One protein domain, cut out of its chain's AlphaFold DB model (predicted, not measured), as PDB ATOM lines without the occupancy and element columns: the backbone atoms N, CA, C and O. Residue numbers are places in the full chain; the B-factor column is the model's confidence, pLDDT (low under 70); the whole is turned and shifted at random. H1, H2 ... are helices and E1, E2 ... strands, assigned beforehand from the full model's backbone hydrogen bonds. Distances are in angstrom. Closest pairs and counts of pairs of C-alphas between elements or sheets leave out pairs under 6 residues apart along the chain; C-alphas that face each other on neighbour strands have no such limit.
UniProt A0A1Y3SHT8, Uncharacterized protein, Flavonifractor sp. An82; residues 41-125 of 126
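AT A GLANCE: This is residues 41 to 125 of the 126 residues of an uncharacterized protein of Flavonifractor sp. An82 (UniProt A0A1Y3SHT8). Two four-stranded sheets, E1 to E4 and E5 to E8, face each other as a sandwich with strands nearly aligned, 19 degrees apart. Beyond one end of it a long loop sticks out at residues 76 to 85 and leads through the small helix H1 into the second sheet. The printed part has 85 residues, in the order E1 E2 E3 E4 H1 E5 E6 E7 E8; both sheets are antiparallel in chain order, and the class is mostly strand. It is only just compact, close to loose, with a radius of gyration of the C-alphas of 14.2 A, and elongated, spanning 45 by 25 by 17 A.

IN THESE COORDINATES: One sheet holds E1, residues 41 to 45, from C-alpha 41 at (185.697, 135.253, 194.625); E2, 49 to 54, 16.7 A; E3, 57 to 62, 16.4 A; and E4, 67 to 72, 17.1 A. The other holds E5, 94 to 98; E6, 102 to 107, 16.4 A; E7, 110 to 115, 16.0 A; and E8, 121 to 124, ending at C-alpha 124 (190.559, 128.453, 203.562). H1 is residues 84 to 90, 10.1 A.

HOW THE PARTS SIT: Each sheet is a meander, each strand the antiparallel neighbour of the one before. Within hydrogen-bond range are N 43 and O 51 across E1 and E2 at 2.9 A, N 52 and O 59 across E2 and E3 at 2.9 A, and N 60 and O 69 across E3 and E4 at 2.9 A. In the other sheet N 96 and O 104 are 2.8 A apart, N 105 and O 112 2.9 A, N 113 and O 122 2.9 A. Between the sheets, the closest C-alphas of E3 and E6 are those of Asp 62 and Val 102, 6.9 A. H1, with every O i to N i+4 pair within hydrogen-bond range, is on neither sheet, for the second only just, with 4 pairs of C-alphas within 10 A.

THE WHOLE: The C-alphas of Ala 47 and Thr 79, the farthest apart, are 45.0 A apart. The printed part has no cut; E4 to H1 is the long link. No printed residue is under 70.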
ATOM      1  N   VAL A  41     186.120 134.702 193.336       95.38
ATOM      2  CA  VAL A  41     185.697 135.253 194.625       95.38
ATOM      3  C   VAL A  41     186.927 135.706 195.401       95.38
ATOM      4  O   VAL A  41     187.772 134.902 195.786       95.38
ATOM      5  N   THR A  42     187.030 137.005 195.679       97.12
ATOM      6  CA  THR A  42     188.066 137.519 196.587       97.12
ATOM      7  C   THR A  42     187.600 137.340 198.026       97.12
ATOM      8  O   THR A  42     186.659 138.000 198.458       97.12
ATOM      9  N   LEU A  43     188.254 136.444 198.766       95.62
ATOM     10  CA  LEU A  43     187.938 136.195 200.174       95.62
ATOM     11  C   LEU A  43     188.530 137.274 201.078       95.62
ATOM     12  O   LEU A  43     187.878 137.741 202.009       95.62
ATOM     13  N   PHE A  44     189.771 137.666 200.790       95.94
ATOM     14  CA  PHE A  44     190.512 138.649 201.567       95.94
ATOM     15  C   PHE A  44     191.350 139.517 200.639       95.94
ATOM     16  O   PHE A  44     191.992 139.016 199.717       95.94
ATOM     17  N   ASP A  45     191.363 140.817 200.908       97.56
ATOM     18  CA  ASP A  45     192.190 141.792 200.207       97.56
ATOM     19  C   ASP A  45     192.628 142.865 201.213       97.56
ATOM     20  O   ASP A  45     191.877 143.775 201.562       97.56
ATOM     21  N   THR A  46     193.828 142.693 201.758       97.00
ATOM     22  CA  THR A  46     194.462 143.632 202.684       97.00
ATOM     23  C   THR A  46     195.619 144.351 201.987       97.00
ATOM     24  O   THR A  46     195.919 144.128 200.807       97.00
ATOM     25  N   ALA A  47     196.304 145.234 202.717       97.31
ATOM     26  CA  ALA A  47     197.517 145.877 202.220       97.31
ATOM     27  C   ALA A  47     198.662 144.876 201.955       97.31
ATOM     28  O   ALA A  47     199.486 145.117 201.080       97.31
ATOM     29  N   THR A  48     198.701 143.761 202.689       97.06
ATOM     30  CA  THR A  48     199.818 142.799 202.727       97.06
ATOM     31  C   THR A  48     199.495 141.472 202.051       97.06
ATOM     32  O   THR A  48     200.403 140.787 201.590       97.06
ATOM     33  N   LEU A  49     198.215 141.112 201.944       98.12
ATOM     34  CA  LEU A  49     197.789 139.804 201.463       98.12
ATOM     35  C   LEU A  49     196.529 139.921 200.603       98.12
ATOM     36  O   LEU A  49     195.626 140.698 200.904       98.12
ATOM     37  N   LYS A  50     196.434 139.106 199.555       98.44
ATOM     38  CA  LYS A  50     195.177 138.856 198.846       98.44
ATOM     39  C   LYS A  50     194.964 137.361 198.682       98.44
ATOM     40  O   LYS A  50     195.910 136.639 198.389       98.44
ATOM     41  N   ILE A  51     193.730 136.911 198.880       98.12
ATOM     42  CA  ILE A  51     193.328 135.518 198.684       98.12
ATOM     43  C   ILE A  51     192.099 135.489 197.783       98.12
ATOM     44  O   ILE A  51     191.079 136.113 198.091       98.12
ATOM     45  N   VAL A  52     192.200 134.756 196.677       98.06
ATOM     46  CA  VAL A  52     191.143 134.599 195.674       98.06
ATOM     47  C   VAL A  52     190.859 133.118 195.466       98.06
ATOM     48  O   VAL A  52     191.789 132.319 195.399       98.06
ATOM     49  N   LEU A  53     189.579 132.774 195.354       95.88
ATOM     50  CA  LEU A  53     189.107 131.475 194.894       95.88
ATOM     51  C   LEU A  53     188.552 131.596 193.480       95.88
ATOM     52  O   LEU A  53     187.710 132.452 193.232       95.88
ATOM     53  N   GLU A  54     188.968 130.717 192.577       94.94
ATOM     54  CA  GLU A  54     188.393 130.569 191.241       94.94
ATOM     55  C   GLU A  54     188.041 129.094 191.021       94.94
ATOM     56  O   GLU A  54     188.852 128.265 190.605       94.94
ATOM     57  N   GLY A  55     186.815 128.728 191.399       90.88
ATOM     58  CA  GLY A  55     186.392 127.330 191.420       90.88
ATOM     59  C   GLY A  55     187.248 126.500 192.376       90.88
ATOM     60  O   GLY A  55     187.169 126.671 193.584       90.88
ATOM     61  N   ALA A  56     188.046 125.580 191.829       91.81
ATOM     62  CA  ALA A  56     188.931 124.705 192.601       91.81
ATOM     63  C   ALA A  56     190.326 125.303 192.854       91.81
ATOM     64  O   ALA A  56     191.154 124.667 193.514       91.81
ATOM     65  N   GLU A  57     190.612 126.479 192.295       95.38
ATOM     66  CA  GLU A  57     191.899 127.146 192.431       95.38
ATOM     67  C   GLU A  57     191.861 128.172 193.560       95.38
ATOM     68  O   GLU A  57     190.919 128.949 193.695       95.38
ATOM     69  N   THR A  58     192.898 128.167 194.391       97.25
ATOM     70  CA  THR A  58     193.155 129.186 195.407       97.25
ATOM     71  C   THR A  58     194.454 129.893 195.067       97.25
ATOM     72  O   THR A  58     195.508 129.258 195.012       97.25
ATOM     73  N   THR A  59     194.386 131.210 194.919       98.19
ATOM     74  CA  THR A  59     195.550 132.066 194.696       98.19
ATOM     75  C   THR A  59     195.784 132.929 195.921       98.19
ATOM     76  O   THR A  59     194.895 133.662 196.357       98.19
ATOM     77  N   ILE A  60     196.989 132.843 196.478       98.44
ATOM     78  CA  ILE A  60     197.451 133.668 197.592       98.44
ATOM     79  C   ILE A  60     198.550 134.584 197.070       98.44
ATOM     80  O   ILE A  60     199.609 134.115 196.660       98.44
ATOM     81  N   THR A  61     198.314 135.889 197.118       98.56
ATOM     82  CA  THR A  61     199.293 136.912 196.751       98.56
ATOM     83  C   THR A  61     199.845 137.548 198.021       98.56
ATOM     84  O   THR A  61     199.113 138.226 198.748       98.56
ATOM     85  N   ASP A  62     201.140 137.371 198.278       98.00
ATOM     86  CA  ASP A  62     201.882 138.183 199.242       98.00
ATOM     87  C   ASP A  62     202.223 139.521 198.583       98.00
ATOM     88  O   ASP A  62     203.155 139.627 197.786       98.00
ATOM     89  N   LYS A  63     201.469 140.566 198.921       98.00
ATOM     90  CA  LYS A  63     201.656 141.907 198.350       98.00
ATOM     91  C   LYS A  63     202.895 142.618 198.874       98.00
ATOM     92  O   LYS A  63     203.310 143.611 198.285       98.00
ATOM     93  N   THR A  64     203.483 142.125 199.962       96.38
ATOM     94  CA  THR A  64     204.714 142.695 200.517       96.38
ATOM     95  C   THR A  64     205.899 142.394 199.606       96.38
ATOM     96  O   THR A  64     206.762 143.245 199.408       96.38
ATOM     97  N   THR A  65     205.928 141.188 199.035       96.25
ATOM     98  CA  THR A  65     207.007 140.728 198.147       96.25
ATOM     99  C   THR A  65     206.605 140.673 196.674       96.25
ATOM    100  O   THR A  65     207.476 140.632 195.810       96.25
ATOM    101  N   GLY A  66     205.304 140.680 196.375       96.12
ATOM    102  CA  GLY A  66     204.756 140.453 195.036       96.12
ATOM    103  C   GLY A  66     204.697 138.975 194.631       96.12
ATOM    104  O   GLY A  66     204.485 138.683 193.458       96.12
ATOM    105  N   THR A  67     204.910 138.042 195.566       98.06
ATOM    106  CA  THR A  67     204.921 136.598 195.281       98.06
ATOM    107  C   THR A  67     203.505 136.032 195.249       98.06
ATOM    108  O   THR A  67     202.690 136.344 196.118       98.06
ATOM    109  N   GLU A  68     203.230 135.144 194.296       98.31
ATOM    110  CA  GLU A  68     201.958 134.426 194.191       98.31
ATOM    111  C   GLU A  68     202.134 132.925 194.425       98.31
ATOM    112  O   GLU A  68     203.100 132.309 193.970       98.31
ATOM    113  N   TYR A  69     201.169 132.335 195.126       98.12
ATOM    114  CA  TYR A  69     201.092 130.911 195.419       98.12
ATOM    115  C   TYR A  69     199.748 130.372 194.933       98.12
ATOM    116  O   TYR A  69     198.700 130.801 195.415       98.12
ATOM    117  N   GLY A  70     199.788 129.434 193.987       97.38
ATOM    118  CA  GLY A  70     198.607 128.770 193.441       97.38
ATOM    119  C   GLY A  70     198.429 127.368 194.013       97.38
ATOM    120  O   GLY A  70     199.382 126.585 194.074       97.38
ATOM    121  N   TYR A  71     197.201 127.043 194.403       96.56
ATOM    122  CA  TYR A  71     196.812 125.730 194.906       96.56
ATOM    123  C   TYR A  71     195.567 125.243 194.177       96.56
ATOM    124  O   TYR A  71     194.617 125.997 194.004       96.56
ATOM    125  N   THR A  72     195.548 123.968 193.796       94.81
ATOM    126  CA  THR A  72     194.382 123.340 193.165       94.81
ATOM    127  C   THR A  72     193.842 122.238 194.065       94.81
ATOM    128  O   THR A  72     194.545 121.273 194.376       94.81
ATOM    129  N   THR A  73     192.571 122.343 194.439       90.81
ATOM    130  CA  THR A  73     191.883 121.329 195.238       90.81
ATOM    131  C   THR A  73     191.187 120.328 194.328       90.81
ATOM    132  O   THR A  73     190.341 120.675 193.511       90.81
ATOM    133  N   THR A  74     191.504 119.040 194.476       89.12
ATOM    134  CA  THR A  74     190.846 117.975 193.705       89.12
ATOM    135  C   THR A  74     190.108 117.011 194.620       89.12
ATOM    136  O   THR A  74     190.649 116.487 195.595       89.12
ATOM    137  N   ARG A  75     188.841 116.739 194.292       86.12
ATOM    138  CA  ARG A  75     188.047 115.718 194.980       86.12
ATOM    139  C   ARG A  75     188.230 114.384 194.273       86.12
ATOM    140  O   ARG A  75     187.820 114.216 193.129       86.12
ATOM    141  N   LYS A  76     188.820 113.411 194.970       84.50
ATOM    142  CA  LYS A  76     188.944 112.033 194.481       84.50
ATOM    143  C   LYS A  76     187.901 111.142 195.144       84.50
ATOM    144  O   LYS A  76     188.017 110.822 196.325       84.50
ATOM    145  N   LEU A  77     186.909 110.712 194.367       87.00
ATOM    146  CA  LEU A  77     185.962 109.679 194.782       87.00
ATOM    147  C   LEU A  77     186.613 108.303 194.614       87.00
ATOM    148  O   LEU A  77     187.198 108.002 193.575       87.00
ATOM    149  N   THR A  78     186.545 107.473 195.651       87.44
ATOM    150  CA  THR A  78     187.123 106.127 195.648       87.44
ATOM    151  C   THR A  78     186.259 105.180 196.469       87.44
ATOM    152  O   THR A  78     185.689 105.579 197.482       87.44
ATOM    153  N   THR A  79     186.175 103.923 196.036       92.88
ATOM    154  CA  THR A  79     185.539 102.830 196.788       92.88
ATOM    155  C   THR A  79     186.514 102.133 197.736       92.88
ATOM    156  O   THR A  79     186.087 101.403 198.627       92.88
ATOM    157  N   GLN A  80     187.824 102.362 197.581       93.19
ATOM    158  CA  GLN A  80     188.822 101.907 198.547       93.19
ATOM    159  C   GLN A  80     188.796 102.787 199.792       93.19
ATOM    160  O   GLN A  80     188.962 104.007 199.707       93.19
ATOM    161  N   GLN A  81     188.646 102.147 200.948       90.69
ATOM    162  CA  GLN A  81     188.755 102.816 202.233       90.69
ATOM    163  C   GLN A  81     190.207 103.282 202.453       90.69
ATOM    164  O   GLN A  81     191.131 102.492 202.243       90.69
ATOM    165  N   PRO A  82     190.436 104.548 202.850       89.69
ATOM    166  CA  PRO A  82     191.780 105.039 203.122       89.69
ATOM    167  C   PRO A  82     192.413 104.289 204.299       89.69
ATOM    168  O   PRO A  82     191.733 103.932 205.262       89.69
ATOM    169  N   THR A  83     193.728 104.082 204.238       93.38
ATOM    170  CA  THR A  83     194.482 103.501 205.357       93.38
ATOM    171  C   THR A  83     194.543 104.474 206.538       93.38
ATOM    172  O   THR A  83     194.358 105.684 206.374       93.38
ATOM    173  N   LEU A  84     194.847 103.971 207.741       92.19
ATOM    174  CA  LEU A  84     195.040 104.824 208.920       92.19
ATOM    175  C   LEU A  84     196.110 105.895 208.675       92.19
ATOM    176  O   LEU A  84     195.880 107.062 208.976       92.19
ATOM    177  N   GLU A  85     197.226 105.520 208.054       89.69
ATOM    178  CA  GLU A  85     198.304 106.443 207.690       89.69
ATOM    179  C   GLU A  85     197.821 107.532 206.725       89.69
ATOM    180  O   GLU A  85     198.142 108.703 206.906       89.69
ATOM    181  N   GLN A  86     196.998 107.183 205.730       87.25
ATOM    182  CA  GLN A  86     196.420 108.159 204.802       87.25
ATOM    183  C   GLN A  86     195.442 109.109 205.500       87.25
ATOM    184  O   GLN A  86     195.393 110.288 205.156       87.25
ATOM    185  N   MET A  87     194.666 108.626 206.474       87.69
ATOM    186  CA  MET A  87     193.784 109.479 207.276       87.69
ATOM    187  C   MET A  87     194.584 110.404 208.200       87.69
ATOM    188  O   MET A  87     194.310 111.601 208.264       87.69
ATOM    189  N   GLN A  88     195.613 109.882 208.865       87.25
ATOM    190  CA  GLN A  88     196.496 110.659 209.735       87.25
ATOM    191  C   GLN A  88     197.287 111.704 208.949       87.25
ATOM    192  O   GLN A  88     197.398 112.842 209.394       87.25
ATOM    193  N   ALA A  89     197.762 111.370 207.748       84.00
ATOM    194  CA  ALA A  89     198.467 112.307 206.881       84.00
ATOM    195  C   ALA A  89     197.614 113.530 206.503       84.00
ATOM    196  O   ALA A  89     198.176 114.601 206.288       84.00
ATOM    197  N   ARG A  90     196.279 113.402 206.462       83.75
ATOM    198  CA  ARG A  90     195.357 114.539 206.255       83.75
ATOM    199  C   ARG A  90     195.268 115.461 207.473       83.75
ATOM    200  O   ARG A  90     194.888 116.613 207.320       83.75
ATOM    201  N   CYS A  91     195.612 114.966 208.659       83.69
ATOM    202  CA  CYS A  91     195.569 115.720 209.913       83.69
ATOM    203  C   CYS A  91     196.897 116.431 210.226       83.69
ATOM    204  O   CYS A  91     196.985 117.154 211.214       83.69
ATOM    205  N   ILE A  92     197.938 116.214 209.417       88.19
ATOM    206  CA  ILE A  92     199.259 116.813 209.607       88.19
ATOM    207  C   ILE A  92     199.400 117.979 208.632       88.19
ATOM    208  O   ILE A  92     199.456 117.776 207.419       88.19
ATOM    209  N   ALA A  93     199.487 119.192 209.174       92.50
ATOM    210  CA  ALA A  93     199.784 120.379 208.390       92.50
ATOM    211  C   ALA A  93     201.197 120.283 207.794       92.50
ATOM    212  O   ALA A  93     202.175 120.024 208.500       92.50
ATOM    213  N   ARG A  94     201.309 120.486 206.482       94.31
ATOM    214  CA  ARG A  94     202.581 120.534 205.756       94.31
ATOM    215  C   ARG A  94     202.865 121.962 205.343       94.31
ATOM    216  O   ARG A  94     202.048 122.580 204.670       94.31
ATOM    217  N   THR A  95     204.030 122.480 205.709       97.31
ATOM    218  CA  THR A  95     204.452 123.812 205.274       97.31
ATOM    219  C   THR A  95     204.747 123.805 203.776       97.31
ATOM    220  O   THR A  95     205.625 123.080 203.318       97.31
ATOM    221  N   SER A  96     204.010 124.620 203.026       97.25
ATOM    222  CA  SER A  96     204.234 124.860 201.599       97.25
ATOM    223  C   SER A  96     205.149 126.059 201.374       97.25
ATOM    224  O   SER A  96     205.996 126.017 200.489       97.25
ATOM    225  N   ALA A  97     204.972 127.120 202.160       97.88
ATOM    226  CA  ALA A  97     205.775 128.332 202.092       97.88
ATOM    227  C   ALA A  97     205.978 128.892 203.501       97.88
ATOM    228  O   ALA A  97     205.087 128.813 204.348       97.88
ATOM    229  N   ASN A  98     207.159 129.440 203.764       98.19
ATOM    230  CA  ASN A  98     207.485 130.074 205.035       98.19
ATOM    231  C   ASN A  98     208.542 131.150 204.796       98.19
ATOM    232  O   ASN A  98     209.734 130.856 204.762       98.19
ATOM    233  N   THR A  99     208.083 132.376 204.588       97.50
ATOM    234  CA  THR A  99     208.915 133.568 204.401       97.50
ATOM    235  C   THR A  99     208.831 134.450 205.647       97.50
ATOM    236  O   THR A  99     208.187 134.089 206.637       97.50
ATOM    237  N   ASP A 100     209.459 135.620 205.616       97.19
ATOM    238  CA  ASP A 100     209.336 136.607 206.694       97.19
ATOM    239  C   ASP A 100     207.927 137.223 206.774       97.19
ATOM    240  O   ASP A 100     207.507 137.663 207.841       97.19
ATOM    241  N   THR A 101     207.175 137.201 205.671       97.31
ATOM    242  CA  THR A 101     205.888 137.895 205.491       97.31
ATOM    243  C   THR A 101     204.689 136.953 205.489       97.31
ATOM    244  O   THR A 101     203.618 137.332 205.958       97.31
ATOM    245  N   VAL A 102     204.849 135.711 205.029       98.12
ATOM    246  CA  VAL A 102     203.753 134.741 204.949       98.12
ATOM    247  C   VAL A 102     204.206 133.341 205.354       98.12
ATOM    248  O   VAL A 102     205.329 132.910 205.089       98.12
ATOM    249  N   LYS A 103     203.314 132.593 205.999       98.56
ATOM    250  CA  LYS A 103     203.434 131.139 206.143       98.56
ATOM    251  C   LYS A 103     202.184 130.488 205.574       98.56
ATOM    252  O   LYS A 103     201.081 130.877 205.941       98.56
ATOM    253  N   ILE A 104     202.362 129.497 204.708       98.38
ATOM    254  CA  ILE A 104     201.269 128.736 204.105       98.38
ATOM    255  C   ILE A 104     201.438 127.267 204.467       98.38
ATOM    256  O   ILE A 104     202.501 126.675 204.248       98.38
ATOM    257  N   GLU A 105     200.386 126.677 205.017       97.38
ATOM    258  CA  GLU A 105     200.341 125.282 205.435       97.38
ATOM    259  C   GLU A 105     199.137 124.570 204.824       97.38
ATOM    260  O   GLU A 105     198.055 125.136 204.716       97.38
ATOM    261  N   LEU A 106     199.331 123.311 204.437       94.75
ATOM    262  CA  LEU A 106     198.304 122.463 203.842       94.75
ATOM    263  C   LEU A 106     197.967 121.329 204.809       94.75
ATOM    264  O   LEU A 106     198.832 120.509 205.123       94.75
ATOM    265  N   ALA A 107     196.723 121.274 205.278       89.56
ATOM    266  CA  ALA A 107     196.220 120.256 206.195       89.56
ATOM    267  C   ALA A 107     195.017 119.541 205.564       89.56
ATOM    268  O   ALA A 107     193.864 119.950 205.704       89.56
ATOM    269  N   GLY A 108     195.288 118.473 204.810       86.75
ATOM    270  CA  GLY A 108     194.254 117.808 204.021       86.75
ATOM    271  C   GLY A 108     193.772 118.711 202.884       86.75
ATOM    272  O   GLY A 108     194.556 119.012 201.990       86.75
ATOM    273  N   ALA A 109     192.496 119.104 202.911       87.25
ATOM    274  CA  ALA A 109     191.917 120.062 201.960       87.25
ATOM    275  C   ALA A 109     191.999 121.522 202.448       87.25
ATOM    276  O   ALA A 109     191.748 122.437 201.674       87.25
ATOM    277  N   LEU A 110     192.367 121.739 203.714       92.56
ATOM    278  CA  LEU A 110     192.429 123.066 204.310       92.56
ATOM    279  C   LEU A 110     193.759 123.747 203.972       92.56
ATOM    280  O   LEU A 110     194.830 123.177 204.209       92.56
ATOM    281  N   ILE A 111     193.686 124.985 203.489       95.94
ATOM    282  CA  ILE A 111     194.841 125.862 203.289       95.94
ATOM    283  C   ILE A 111     194.855 126.878 204.431       95.94
ATOM    284  O   ILE A 111     193.905 127.633 204.626       95.94
ATOM    285  N   VAL A 112     195.935 126.898 205.204       97.06
ATOM    286  CA  VAL A 112     196.125 127.824 206.323       97.06
ATOM    287  C   VAL A 112     197.151 128.866 205.920       97.06
ATOM    288  O   VAL A 112     198.293 128.527 205.616       97.06
ATOM    289  N   VAL A 113     196.756 130.135 205.938       98.12
ATOM    290  CA  VAL A 113     197.617 131.264 205.579       98.12
ATOM    291  C   VAL A 113     197.818 132.133 206.805       98.12
ATOM    292  O   VAL A 113     196.870 132.701 207.334       98.12
ATOM    293  N   THR A 114     199.054 132.240 207.270       98.44
ATOM    294  CA  THR A 114     199.446 133.201 208.302       98.44
ATOM    295  C   THR A 114     200.085 134.399 207.623       98.44
ATOM    296  O   THR A 114     201.174 134.277 207.061       98.44
ATOM    297  N   ASP A 115     199.424 135.547 207.703       97.81
ATOM    298  CA  ASP A 115     200.031 136.837 207.401       97.81
ATOM    299  C   ASP A 115     200.898 137.240 208.596       97.81
ATOM    300  O   ASP A 115     200.396 137.583 209.667       97.81
ATOM    301  N   LYS A 116     202.218 137.167 208.437       97.50
ATOM    302  CA  LYS A 116     203.160 137.487 209.512       97.50
ATOM    303  C   LYS A 116     203.335 138.985 209.721       97.50
ATOM    304  O   LYS A 116     203.815 139.374 210.782       97.50
ATOM    305  N   ALA A 117     202.940 139.817 208.756       93.25
ATOM    306  CA  ALA A 117     202.990 141.264 208.915       93.25
ATOM    307  C   ALA A 117     201.912 141.750 209.896       93.25
ATOM    308  O   ALA A 117     202.155 142.667 210.676       93.25
ATOM    309  N   THR A 118     200.735 141.116 209.883       94.00
ATOM    310  CA  THR A 118     199.610 141.465 210.771       94.00
ATOM    311  C   THR A 118     199.416 140.487 211.933       94.00
ATOM    312  O   THR A 118     198.749 140.818 212.910       94.00
ATOM    313  N   GLY A 119     199.990 139.285 211.846       94.88
ATOM    314  CA  GLY A 119     199.753 138.180 212.778       94.88
ATOM    315  C   GLY A 119     198.422 137.453 212.549       94.88
ATOM    316  O   GLY A 119     198.086 136.549 213.315       94.88
ATOM    317  N   GLN A 120     197.656 137.827 211.519       97.06
ATOM    318  CA  GLN A 120     196.363 137.225 211.214       97.06
ATOM    319  C   GLN A 120     196.534 135.838 210.582       97.06
ATOM    320  O   GLN A 120     197.396 135.621 209.729       97.06
ATOM    321  N   VAL A 121     195.663 134.905 210.969       97.75
ATOM    322  CA  VAL A 121     195.588 133.563 210.379       97.75
ATOM    323  C   VAL A 121     194.253 133.401 209.658       97.75
ATOM    324  O   VAL A 121     193.201 133.727 210.214       97.75
ATOM    325  N   TYR A 122     194.308 132.894 208.430       97.06
ATOM    326  CA  TYR A 122     193.172 132.602 207.565       97.06
ATOM    327  C   TYR A 122     193.098 131.096 207.312       97.06
ATOM    328  O   TYR A 122     194.104 130.467 206.980       97.06
ATOM    329  N   TYR A 123     191.904 130.528 207.453       96.19
ATOM    330  CA  TYR A 123     191.616 129.121 207.186       96.19
ATOM    331  C   TYR A 123     190.716 129.055 205.954       96.19
ATOM    332  O   TYR A 123     189.577 129.515 206.001       96.19
ATOM    333  N   ILE A 124     191.245 128.534 204.851       95.12
ATOM    334  CA  ILE A 124     190.559 128.453 203.562       95.12
ATOM    335  C   ILE A 124     190.176 126.993 203.319       95.12
ATOM    336  O   ILE A 124     191.059 126.135 203.254       95.12
ATOM    337  N   ASP A 125     188.877 126.728 203.193       91.12
ATOM    338  CA  ASP A 125     188.318 125.461 202.700       91.12
ATOM    339  C   ASP A 125     187.779 125.710 201.277       91.12
ATOM    340  O   ASP A 125     186.712 126.318 201.156       91.12
TER     341      ASP A 125